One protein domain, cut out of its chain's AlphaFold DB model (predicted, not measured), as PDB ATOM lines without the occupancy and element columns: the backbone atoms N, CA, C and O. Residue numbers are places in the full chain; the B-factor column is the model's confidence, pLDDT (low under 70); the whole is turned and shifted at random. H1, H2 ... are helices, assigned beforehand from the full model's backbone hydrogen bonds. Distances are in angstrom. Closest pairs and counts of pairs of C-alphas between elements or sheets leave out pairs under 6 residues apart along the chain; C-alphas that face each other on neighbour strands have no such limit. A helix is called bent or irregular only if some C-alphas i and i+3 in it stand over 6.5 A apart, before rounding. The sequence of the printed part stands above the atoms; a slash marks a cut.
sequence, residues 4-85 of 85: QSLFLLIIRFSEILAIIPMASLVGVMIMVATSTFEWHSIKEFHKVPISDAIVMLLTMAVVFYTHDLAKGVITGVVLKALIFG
ATOM      1  N   GLN A   4      54.270  -5.875  -1.760       66.56
ATOM      2  CA  GLN A   4      54.470  -4.418  -1.780       66.56
ATOM      3  C   GLN A   4      53.549  -3.732  -2.809       66.56
ATOM      4  O   GLN A   4      53.102  -2.609  -2.598       66.56
ATOM      5  N   SER A   5      53.196  -4.431  -3.894       68.25
ATOM      6  CA  SER A   5      52.372  -3.905  -4.990       68.25
ATOM      7  C   SER A   5      50.908  -3.659  -4.599       68.25
ATOM      8  O   SER A   5      50.320  -2.684  -5.058       68.25
ATOM      9  N   LEU A   6      50.321  -4.489  -3.721       75.94
ATOM     10  CA  LEU A   6      48.939  -4.303  -3.240       75.94
ATOM     11  C   LEU A   6      48.831  -3.102  -2.297       75.94
ATOM     12  O   LEU A   6      47.923  -2.284  -2.432       75.94
ATOM     13  N   PHE A   7      49.798  -2.963  -1.385       74.62
ATOM     14  CA  PHE A   7      49.884  -1.799  -0.505       74.62
ATOM     15  C   PHE A   7      50.051  -0.504  -1.304       74.62
ATOM     16  O   PHE A   7      49.370   0.476  -1.016       74.62
ATOM     17  N   LEU A   8      50.880  -0.509  -2.351       80.38
ATOM     18  CA  LEU A   8      51.042   0.644  -3.242       80.38
ATOM     19  C   LEU A   8      49.740   1.030  -3.961       80.38
ATOM     20  O   LEU A   8      49.460   2.220  -4.093       80.38
ATOM     21  N   LEU A   9      48.935   0.053  -4.393       80.38
ATOM     22  CA  LEU A   9      47.646   0.285  -5.059       80.38
ATOM     23  C   LEU A   9      46.634   0.934  -4.103       80.38
ATOM     24  O   LEU A   9      46.013   1.937  -4.454       80.38
ATOM     25  N   ILE A  10      46.535   0.422  -2.871       82.75
ATOM     26  CA  ILE A  10      45.648   0.963  -1.830       82.75
ATOM     27  C   ILE A  10      46.100   2.363  -1.406       82.75
ATOM     28  O   ILE A  10      45.277   3.270  -1.351       82.75
ATOM     29  N   ILE A  11      47.396   2.577  -1.157       82.75
ATOM     30  CA  ILE A  11      47.927   3.887  -0.744       82.75
ATOM     31  C   ILE A  11      47.706   4.930  -1.847       82.75
ATOM     32  O   ILE A  11      47.253   6.034  -1.556       82.75
ATOM     33  N   ARG A  12      47.954   4.582  -3.117       83.44
ATOM     34  CA  ARG A  12      47.781   5.501  -4.253       83.44
ATOM     35  C   ARG A  12      46.319   5.876  -4.516       83.44
ATOM     36  O   ARG A  12      46.069   7.003  -4.921       83.44
ATOM     37  N   PHE A  13      45.368   4.971  -4.288       83.19
ATOM     38  CA  PHE A  13      43.934   5.239  -4.477       83.19
ATOM     39  C   PHE A  13      43.197   5.646  -3.192       83.19
ATOM     40  O   PHE A  13      42.002   5.936  -3.250       83.19
ATOM     41  N   SER A  14      43.877   5.675  -2.041       82.56
ATOM     42  CA  SER A  14      43.267   5.912  -0.722       82.56
ATOM     43  C   SER A  14      42.468   7.218  -0.641       82.56
ATOM     44  O   SER A  14      41.365   7.221  -0.099       82.56
ATOM     45  N   GLU A  15      42.966   8.297  -1.250       83.12
ATOM     46  CA  GLU A  15      42.289   9.601  -1.300       83.12
ATOM     47  C   GLU A  15      40.963   9.544  -2.075       83.12
ATOM     48  O   GLU A  15      39.980  10.163  -1.680       83.12
ATOM     49  N   ILE A  16      40.912   8.751  -3.150       85.00
ATOM     50  CA  ILE A  16      39.707   8.556  -3.969       85.00
ATOM     51  C   ILE A  16      38.709   7.649  -3.234       85.00
ATOM     52  O   ILE A  16      37.508   7.920  -3.231       85.00
ATOM     53  N   LEU A  17      39.200   6.593  -2.576       86.00
ATOM     54  CA  LEU A  17      38.391   5.650  -1.795       86.00
ATOM     55  C   LEU A  17      37.689   6.332  -0.606       86.00
ATOM     56  O   LEU A  17      36.554   5.981  -0.294       86.00
ATOM     57  N   ALA A  18      38.326   7.323   0.026       84.25
ATOM     58  CA  ALA A  18      37.774   8.049   1.174       84.25
ATOM     59  C   ALA A  18      36.535   8.905   0.841       84.25
ATOM     60  O   ALA A  18      35.758   9.234   1.735       84.25
ATOM     61  N   ILE A  19      36.340   9.255  -0.434       92.25
ATOM     62  CA  ILE A  19      35.209  10.074  -0.906       92.25
ATOM     63  C   ILE A  19      33.992   9.192  -1.242       92.25
ATOM     64  O   ILE A  19      32.887   9.700  -1.448       92.25
ATOM     65  N   ILE A  20      34.157   7.863  -1.289       89.62
ATOM     66  CA  ILE A  20      33.077   6.946  -1.663       89.62
ATOM     67  C   ILE A  20      31.949   7.011  -0.621       89.62
ATOM     68  O   ILE A  20      32.180   6.751   0.563       89.62
ATOM     69  N   PRO A  21      30.701   7.301  -1.037       91.19
ATOM     70  CA  PRO A  21      29.569   7.333  -0.124       91.19
ATOM     71  C   PRO A  21      29.314   5.967   0.521       91.19
ATOM     72  O   PRO A  21      29.237   4.946  -0.169       91.19
ATOM     73  N   MET A  22      29.035   5.956   1.829       95.06
ATOM     74  CA  MET A  22      28.647   4.732   2.549       95.06
ATOM     75  C   MET A  22      27.406   4.061   1.939       95.06
ATOM     76  O   MET A  22      27.290   2.838   1.953       95.06
ATOM     77  N   ALA A  23      26.507   4.846   1.336       94.44
ATOM     78  CA  ALA A  23      25.318   4.341   0.656       94.44
ATOM     79  C   ALA A  23      25.650   3.407  -0.523       94.44
ATOM     80  O   ALA A  23      24.990   2.383  -0.698       94.44
ATOM     81  N   SER A  24      26.693   3.713  -1.302       94.62
ATOM     82  CA  SER A  24      27.123   2.862  -2.418       94.62
ATOM     83  C   SER A  24      27.650   1.517  -1.918       94.62
ATOM     84  O   SER A  24      27.325   0.481  -2.495       94.62
ATOM     85  N   LEU A  25      28.396   1.514  -0.809       94.88
ATOM     86  CA  LEU A  25      28.922   0.292  -0.193       94.88
ATOM     87  C   LEU A  25      27.798  -0.606   0.329       94.88
ATOM     88  O   LEU A  25      27.799  -1.804   0.061       94.88
ATOM     89  N   VAL A  26      26.800  -0.028   1.003       95.88
ATOM     90  CA  VAL A  26      25.611  -0.770   1.451       95.88
ATOM     91  C   VAL A  26      24.850  -1.353   0.259       95.88
ATOM     92  O   VAL A  26      24.445  -2.512   0.307       95.88
ATOM     93  N   GLY A  27      24.712  -0.598  -0.837       96.19
ATOM     94  CA  GLY A  27      24.106  -1.095  -2.075       96.19
ATOM     95  C   GLY A  27      24.824  -2.331  -2.627       96.19
ATOM     96  O   GLY A  27      24.177  -3.323  -2.964       96.19
ATOM     97  N   VAL A  28      26.161  -2.314  -2.639       96.12
ATOM     98  CA  VAL A  28      26.970  -3.482  -3.024       96.12
ATOM     99  C   VAL A  28      26.776  -4.635  -2.038       96.12
ATOM    100  O   VAL A  28      26.597  -5.767  -2.474       96.12
ATOM    101  N   MET A  29      26.741  -4.378  -0.726       96.81
ATOM    102  CA  MET A  29      26.510  -5.433   0.271       96.81
ATOM    103  C   MET A  29      25.155  -6.122   0.088       96.81
ATOM    104  O   MET A  29      25.084  -7.346   0.179       96.81
ATOM    105  N   ILE A  30      24.095  -5.371  -0.215       96.31
ATOM    106  CA  ILE A  30      22.771  -5.940  -0.502       96.31
ATOM    107  C   ILE A  30      22.825  -6.787  -1.779       96.31
ATOM    108  O   ILE A  30      22.359  -7.925  -1.771       96.31
ATOM    109  N   MET A  31      23.447  -6.284  -2.850       95.88
ATOM    110  CA  MET A  31      23.620  -7.033  -4.102       95.88
ATOM    111  C   MET A  31      24.390  -8.350  -3.886       95.88
ATOM    112  O   MET A  31      23.958  -9.411  -4.349       95.88
ATOM    113  N   VAL A  32      25.469  -8.322  -3.099       95.44
ATOM    114  CA  VAL A  32      26.252  -9.517  -2.745       95.44
ATOM    115  C   VAL A  32      25.440 -10.482  -1.885       95.44
ATOM    116  O   VAL A  32      25.440 -11.678  -2.166       95.44
ATOM    117  N   ALA A  33      24.705  -9.996  -0.882       94.31
ATOM    118  CA  ALA A  33      23.839 -10.839  -0.058       94.31
ATOM    119  C   ALA A  33      22.778 -11.548  -0.913       94.31
ATOM    120  O   ALA A  33      22.610 -12.758  -0.790       94.31
ATOM    121  N   THR A  34      22.134 -10.839  -1.847       93.06
ATOM    122  CA  THR A  34      21.149 -11.458  -2.753       93.06
ATOM    123  C   THR A  34      21.755 -12.496  -3.694       93.06
ATOM    124  O   THR A  34      21.053 -13.429  -4.064       93.06
ATOM    125  N   SER A  35      23.037 -12.353  -4.046       92.62
ATOM    126  CA  SER A  35      23.771 -13.316  -4.882       92.62
ATOM    127  C   SER A  35      24.301 -14.510  -4.080       92.62
ATOM    128  O   SER A  35      24.459 -15.596  -4.622       92.62
ATOM    129  N   THR A  36      24.595 -14.311  -2.792       92.44
ATOM    130  CA  THR A  36      25.102 -15.356  -1.888       92.44
ATOM    131  C   THR A  36      23.968 -16.251  -1.384       92.44
ATOM    132  O   THR A  36      24.166 -17.446  -1.175       92.44
ATOM    133  N   PHE A  37      22.769 -15.692  -1.196       90.56
ATOM    134  CA  PHE A  37      21.576 -16.474  -0.892       90.56
ATOM    135  C   PHE A  37      21.057 -17.171  -2.153       90.56
ATOM    136  O   PHE A  37      20.433 -16.558  -3.016       90.56
ATOM    137  N   GLU A  38      21.276 -18.482  -2.229       88.12
ATOM    138  CA  GLU A  38      20.751 -19.317  -3.305       88.12
ATOM    139  C   GLU A  38      19.250 -19.576  -3.103       88.12
ATOM    140  O   GLU A  38      18.837 -20.540  -2.453       88.12
ATOM    141  N   TRP A  39      18.406 -18.711  -3.668       85.81
ATOM    142  CA  TRP A  39      16.944 -18.827  -3.578       85.81
ATOM    143  C   TRP A  39      16.411 -20.144  -4.157       85.81
ATOM    144  O   TRP A  39      15.350 -20.619  -3.739       85.81
ATOM    145  N   HIS A  40      17.147 -20.776  -5.078       85.00
ATOM    146  CA  HIS A  40      16.783 -22.091  -5.595       85.00
ATOM    147  C   HIS A  40      16.825 -23.178  -4.512       85.00
ATOM    148  O   HIS A  40      15.995 -24.085  -4.541       85.00
ATOM    149  N   SER A  41      17.698 -23.043  -3.506       83.62
ATOM    150  CA  SER A  41      17.814 -23.981  -2.379       83.62
ATOM    151  C   SER A  41      16.499 -24.126  -1.599       83.62
ATOM    152  O   SER A  41      16.127 -25.226  -1.199       83.62
ATOM    153  N   ILE A  42      15.731 -23.039  -1.470       85.38
ATOM    154  CA  ILE A  42      14.414 -23.048  -0.812       85.38
ATOM    155  C   ILE A  42      13.356 -23.719  -1.700       85.38
ATOM    156  O   ILE A  42      12.478 -24.428  -1.209       85.38
ATOM    157  N   LYS A  43      13.420 -23.522  -3.022       84.75
ATOM    158  CA  LYS A  43      12.456 -24.114  -3.965       84.75
ATOM    159  C   LYS A  43      12.662 -25.621  -4.125       84.75
ATOM    160  O   LYS A  43      11.701 -26.379  -4.225       84.75
ATOM    161  N   GLU A  44      13.916 -26.048  -4.110       86.56
ATOM    162  CA  GLU A  44      14.342 -27.440  -4.254       86.56
ATOM    163  C   GLU A  44      14.445 -28.176  -2.915       86.56
ATOM    164  O   GLU A  44      14.919 -29.309  -2.864       86.56
ATOM    165  N   PHE A  45      13.945 -27.580  -1.830       83.94
ATOM    166  CA  PHE A  45      14.034 -28.133  -0.478       83.94
ATOM    167  C   PHE A  45      13.385 -29.523  -0.329       83.94
ATOM    168  O   PHE A  45      13.733 -30.286   0.563       83.94
ATOM    169  N   HIS A  46      12.469 -29.880  -1.231       83.19
ATOM    170  CA  HIS A  46      11.844 -31.204  -1.285       83.19
ATOM    171  C   HIS A  46      12.678 -32.256  -2.033       83.19
ATOM    172  O   HIS A  46      12.387 -33.445  -1.925       83.19
ATOM    173  N   LYS A  47      13.672 -31.839  -2.828       87.38
ATOM    174  CA  LYS A  47      14.552 -32.747  -3.581       87.38
ATOM    175  C   LYS A  47      15.833 -33.085  -2.820       87.38
ATOM    176  O   LYS A  47      16.462 -34.094  -3.129       87.38
ATOM    177  N   VAL A  48      16.220 -32.269  -1.838       87.56
ATOM    178  CA  VAL A  48      17.357 -32.566  -0.956       87.56
ATOM    179  C   VAL A  48      16.980 -33.608   0.105       87.56
ATOM    180  O   VAL A  48      15.849 -33.605   0.594       87.56
ATOM    181  N   PRO A  49      17.920 -34.490   0.503       89.94
ATOM    182  CA  PRO A  49      17.716 -35.397   1.624       89.94
ATOM    183  C   PRO A  49      17.304 -34.631   2.883       89.94
ATOM    184  O   PRO A  49      17.899 -33.606   3.221       89.94
ATOM    185  N   ILE A  50      16.316 -35.158   3.607       87.94
ATOM    186  CA  ILE A  50      15.749 -34.511   4.800       87.94
ATOM    187  C   ILE A  50      16.837 -34.209   5.842       87.94
ATOM    188  O   ILE A  50      16.818 -33.156   6.472       87.94
ATOM    189  N   SER A  51      17.818 -35.102   5.991       89.69
ATOM    190  CA  SER A  51      18.952 -34.905   6.895       89.69
ATOM    191  C   SER A  51      19.756 -33.646   6.563       89.69
ATOM    192  O   SER A  51      20.101 -32.875   7.452       89.69
ATOM    193  N   ASP A  52      20.007 -33.399   5.280       90.69
ATOM    194  CA  ASP A  52      20.815 -32.279   4.806       90.69
ATOM    195  C   ASP A  52      20.059 -30.958   4.915       90.69
ATOM    196  O   ASP A  52      20.614 -29.956   5.370       90.69
ATOM    197  N   ALA A  53      18.768 -30.992   4.590       91.75
ATOM    198  CA  ALA A  53      17.827 -29.901   4.806       91.75
ATOM    199  C   ALA A  53      17.768 -29.471   6.286       91.75
ATOM    200  O   ALA A  53      17.819 -28.276   6.592       91.75
ATOM    201  N   ILE A  54      17.724 -30.433   7.215       91.50
ATOM    202  CA  ILE A  54      17.730 -30.164   8.660       91.50
ATOM    203  C   ILE A  54      19.039 -29.503   9.096       91.50
ATOM    204  O   ILE A  54      18.995 -28.512   9.829       91.50
ATOM    205  N   VAL A  55      20.201 -29.992   8.644       93.75
ATOM    206  CA  VAL A  55      21.481 -29.357   9.007       93.75
ATOM    207  C   VAL A  55      21.569 -27.933   8.464       93.75
ATOM    208  O   VAL A  55      22.002 -27.025   9.178       93.75
ATOM    209  N   MET A  56      21.123 -27.707   7.230       93.06
ATOM    210  CA  MET A  56      21.102 -26.370   6.641       93.06
ATOM    211  C   MET A  56      20.246 -25.404   7.473       93.06
ATOM    212  O   MET A  56      20.704 -24.319   7.827       93.06
ATOM    213  N   LEU A  57      19.030 -25.809   7.854       93.81
ATOM    214  CA  LEU A  57      18.147 -24.974   8.672       93.81
ATOM    215  C   LEU A  57      18.699 -24.730  10.075       93.81
ATOM    216  O   LEU A  57      18.634 -23.603  10.559       93.81
ATOM    217  N   LEU A  58      19.257 -25.753  10.726       94.69
ATOM    218  CA  LEU A  58      19.818 -25.618  12.072       94.69
ATOM    219  C   LEU A  58      21.027 -24.689  12.095       94.69
ATOM    220  O   LEU A  58      21.104 -23.818  12.958       94.69
ATOM    221  N   THR A  59      21.950 -24.834  11.146       95.31
ATOM    222  CA  THR A  59      23.119 -23.945  11.063       95.31
ATOM    223  C   THR A  59      22.692 -22.504  10.835       95.31
ATOM    224  O   THR A  59      23.132 -21.621  11.569       95.31
ATOM    225  N   MET A  60      21.764 -22.272   9.905       94.62
ATOM    226  CA  MET A  60      21.196 -20.949   9.661       94.62
ATOM    227  C   MET A  60      20.519 -20.387  10.921       94.62
ATOM    228  O   MET A  60      20.840 -19.278  11.342       94.62
ATOM    229  N   ALA A  61      19.647 -21.154  11.580       96.50
ATOM    230  CA  ALA A  61      18.939 -20.722  12.786       96.50
ATOM    231  C   ALA A  61      19.890 -20.353  13.936       96.50
ATOM    232  O   ALA A  61      19.689 -19.332  14.598       96.50
ATOM    233  N   VAL A  62      20.953 -21.137  14.149       96.88
ATOM    234  CA  VAL A  62      21.974 -20.843  15.166       96.88
ATOM    235  C   VAL A  62      22.683 -19.531  14.853       96.88
ATOM    236  O   VAL A  62      22.821 -18.705  15.754       96.88
ATOM    237  N   VAL A  63      23.090 -19.298  13.601       97.31
ATOM    238  CA  VAL A  63      23.723 -18.027  13.205       97.31
ATOM    239  C   VAL A  63      22.776 -16.851  13.428       97.31
ATOM    240  O   VAL A  63      23.182 -15.866  14.036       97.31
ATOM    241  N   PHE A  64      21.516 -16.954  12.998       96.19
ATOM    242  CA  PHE A  64      20.534 -15.876  13.158       96.19
ATOM    243  C   PHE A  64      20.254 -15.544  14.626       96.19
ATOM    244  O   PHE A  64      20.135 -14.374  14.976       96.19
ATOM    245  N   TYR A  65      20.171 -16.549  15.499       97.44
ATOM    246  CA  TYR A  65      19.918 -16.316  16.921       97.44
ATOM    247  C   TYR A  65      21.160 -15.783  17.645       97.44
ATOM    248  O   TYR A  65      21.081 -14.850  18.441       97.44
ATOM    249  N   THR A  66      22.329 -16.355  17.357       96.38
ATOM    250  CA  THR A  66      23.568 -16.036  18.083       96.38
ATOM    251  C   THR A  66      24.349 -14.865  17.502       96.38
ATOM    252  O   THR A  66      25.249 -14.370  18.176       96.38
ATOM    253  N   HIS A  67      24.010 -14.418  16.288       96.00
ATOM    254  CA  HIS A  67      24.740 -13.406  15.515       96.00
ATOM    255  C   HIS A  67      26.227 -13.760  15.323       96.00
ATOM    256  O   HIS A  67      27.070 -12.887  15.133       96.00
ATOM    257  N   ASP A  68      26.546 -15.059  15.372       96.44
ATOM    258  CA  ASP A  68      27.904 -15.591  15.351       96.44
ATOM    259  C   ASP A  68      28.008 -16.724  14.321       96.44
ATOM    260  O   ASP A  68      27.479 -17.829  14.498       96.44
ATOM    261  N   LEU A  69      28.714 -16.436  13.224       95.38
ATOM    262  CA  LEU A  69      28.946 -17.394  12.144       95.38
ATOM    263  C   LEU A  69      29.734 -18.622  12.624       95.38
ATOM    264  O   LEU A  69      29.480 -19.731  12.155       95.38
ATOM    265  N   ALA A  70      30.668 -18.452  13.564       97.00
ATOM    266  CA  ALA A  70      31.539 -19.533  14.016       97.00
ATOM    267  C   ALA A  70      30.747 -20.613  14.761       97.00
ATOM    268  O   ALA A  70      30.942 -21.804  14.512       97.00
ATOM    269  N   LYS A  71      29.796 -20.213  15.615       95.31
ATOM    270  CA  LYS A  71      28.897 -21.156  16.305       95.31
ATOM    271  C   LYS A  71      28.056 -21.955  15.317       95.31
ATOM    272  O   LYS A  71      27.962 -23.172  15.455       95.31
ATOM    273  N   GLY A  72      27.514 -21.294  14.293       95.62
ATOM    274  CA  GLY A  72      26.774 -21.963  13.224       95.62
ATOM    275  C   GLY A  72      27.600 -23.025  12.499       95.62
ATOM    276  O   GLY A  72      27.134 -24.151  12.326       95.62
ATOM    277  N   VAL A  73      28.844 -22.699  12.132       96.31
ATOM    278  CA  VAL A  73      29.759 -23.642  11.466       96.31
ATOM    279  C   VAL A  73      30.063 -24.843  12.360       96.31
ATOM    280  O   VAL A  73      29.949 -25.979  11.903       96.31
ATOM    281  N   ILE A  74      30.387 -24.621  13.638       96.88
ATOM    282  CA  ILE A  74      30.684 -25.708  14.586       96.88
ATOM    283  C   ILE A  74      29.482 -26.646  14.721       96.88
ATOM    284  O   ILE A  74      29.629 -27.859  14.570       96.88
ATOM    285  N   THR A  75      28.285 -26.101  14.954       95.50
ATOM    286  CA  THR A  75      27.061 -26.905  15.063       95.50
ATOM    287  C   THR A  75      26.804 -27.714  13.789       95.50
ATOM    288  O   THR A  75      26.481 -28.898  13.871       95.50
ATOM    289  N   GLY A  76      27.009 -27.115  12.615       94.88
ATOM    290  CA  GLY A  76      26.829 -27.780  11.323       94.88
ATOM    291  C   GLY A  76      27.788 -28.930  11.075       94.88
ATOM    292  O   GLY A  76      27.360 -30.007  10.663       94.88
ATOM    293  N   VAL A  77      29.074 -28.715  11.353       95.31
ATOM    294  CA  VAL A  77      30.114 -29.740  11.199       95.31
ATOM    295  C   VAL A  77      29.839 -30.921  12.126       95.31
ATOM    296  O   VAL A  77      29.907 -32.060  11.676       95.31
ATOM    297  N   VAL A  78      29.455 -30.668  13.383       95.50
ATOM    298  CA  VAL A  78      29.109 -31.731  14.343       95.50
ATOM    299  C   VAL A  78      27.888 -32.528  13.875       95.50
ATOM    300  O   VAL A  78      27.929 -33.755  13.866       95.50
ATOM    301  N   LEU A  79      26.819 -31.857  13.433       94.31
ATOM    302  CA  LEU A  79      25.620 -32.526  12.914       94.31
ATOM    303  C   LEU A  79      25.917 -33.365  11.665       94.31
ATOM    304  O   LEU A  79      25.497 -34.519  11.593       94.31
ATOM    305  N   LYS A  80      26.660 -32.820  10.693       93.06
ATOM    306  CA  LYS A  80      27.077 -33.572   9.499       93.06
ATOM    307  C   LYS A  80      27.946 -34.768   9.872       93.06
ATOM    308  O   LYS A  80      27.704 -35.844   9.341       93.06
ATOM    309  N   ALA A  81      28.892 -34.608  10.796       94.12
ATOM    310  CA  ALA A  81      29.754 -35.697  11.252       94.12
ATOM    311  C   ALA A  81      28.970 -36.844  11.911       94.12
ATOM    312  O   ALA A  81      29.339 -37.995  11.730       94.12
ATOM    313  N   LEU A  82      27.880 -36.557  12.630       92.25
ATOM    314  CA  LEU A  82      27.032 -37.584  13.254       92.25
ATOM    315  C   LEU A  82      26.099 -38.305  12.270       92.25
ATOM    316  O   LEU A  82      25.704 -39.436  12.526       92.25
ATOM    317  N   ILE A  83      25.692 -37.635  11.191       87.75
ATOM    318  CA  ILE A  83      24.743 -38.175  10.204       87.75
ATOM    319  C   ILE A  83      25.463 -38.939   9.083       87.75
ATOM    320  O   ILE A  83      24.921 -39.913   8.570       87.75
ATOM    321  N   PHE A  84      26.643 -38.466   8.665       77.75
ATOM    322  CA  PHE A  84      27.443 -39.065   7.586       77.75
ATOM    323  C   PHE A  84      28.578 -39.974   8.074       77.75
ATOM    324  O   PHE A  84      29.098 -40.740   7.262       77.75
ATOM    325  N   GLY A  85      29.014 -39.813   9.327       63.28
ATOM    326  CA  GLY A  85      30.072 -40.624   9.936       63.28
ATOM    327  C   GLY A  85      29.634 -42.037  10.281       63.28
ATOM    328  O   GLY A  85      28.413 -42.279  10.405       63.28
TER     329      GLY A  85
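AT A GLANCE: This is residues 4 to 85 of the 85 residues of an uncharacterized protein of Methanomicrobiales archaeon (UniProt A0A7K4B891). A helical hairpin, H4 and H5 side by side, makes a slab at one end, and from it a long bare arm of helices sticks out. In this arm, residues 4 to 40 stand free; H2 runs along it, and H1 turns off at its far end. The short helix H3 and the loop after it join the arm to the hairpin. The printed part has 82 residues with five named helices, in the order H1, H2, H3, H4, H5, and no named strand; the class is all helix. The whole is extended, with a radius of gyration of the C-alphas of 19.2 A, and elongated, spanning 52 by 29 by 24 A.

IN THESE COORDINATES: The longest helix by residues is H4, residues 50 to 66, 24.1 A from first to last C-alpha; it begins at C-alpha 50, at (15.749, -34.511, 4.800), and ends at C-alpha 66, at (23.568, -16.036, 18.083). After it comes H5, residues 69 to 84, 22.2 A long, which ends at C-alpha 84, at (27.443, -39.065, 7.586). Before H4 stands H3, residues 39 to 43, a short helix of five residues. Before that, H2 covers residues 22 to 36 and is 20.9 A long. H1, residues 4 to 17, is 19.0 A from first to last C-alpha and begins at C-alpha 4, at (54.470, -4.418, -1.780). H1 is irregular: the C-alphas of Arg 12 and Glu 15 are 7.5 A apart, against about 5 A in a regular helix, and its line is a rough one.

HOW THE PARTS SIT: H4 and H5 touch, with 21 pairs of C-alphas within 8 A. Their closest C-alphas are those of Thr 59 and Gly 72, 4.7 A apart, and their centres are 9.2 A apart. Their lines stand at a shallow tilt of 21 degrees and they run opposite ways, a helical hairpin closed by a tight link, residues 67 to 68. H3 is apart from H4 and from H5, with no C-alpha of the one within 8 A of the other. H2 is apart from H3, H4 and H5. H1 is apart from each of the other four helices. H2 has its centre 12.4 A from the mean of the C-alphas, the nearest of the five, and H1 has its centre 27.2 A away, the farthest. Every O i to N i+4 pair is within hydrogen-bond range in H2, H4 and H5, against 8 of 10 in H1. In H3 it is 0 of 1, while 2 of its 2 O i to N i+3 pairs are within range.

THE WHOLE: The two C-alphas farthest apart are those of Glu 15 and Gly 85, 52.9 A, and the first and last printed C-alphas, of Gln 4 and Gly 85, are 45.2 A apart. Without the residues that stand free, 4 to 40, the body has 45 residues, spans 29 by 27 by 10 A and has a radius of gyration of 10.9 A, 1.16 times that of a compact globule of as many residues. The printed part has no cut, and it ends at residue 85, the chain's last residue. The links H1 to H2, H2 to H3 and H4 to H5 are tight; the link H3 to H4, six residues, is short but not tight, and there is no long link. The mean pLDDT of the printed part is 89.9; it is 80 over H1 and 95 over H2. Three residues are under 70, namely residues 4 to 5 and residue 85, at the two ends of the printed part.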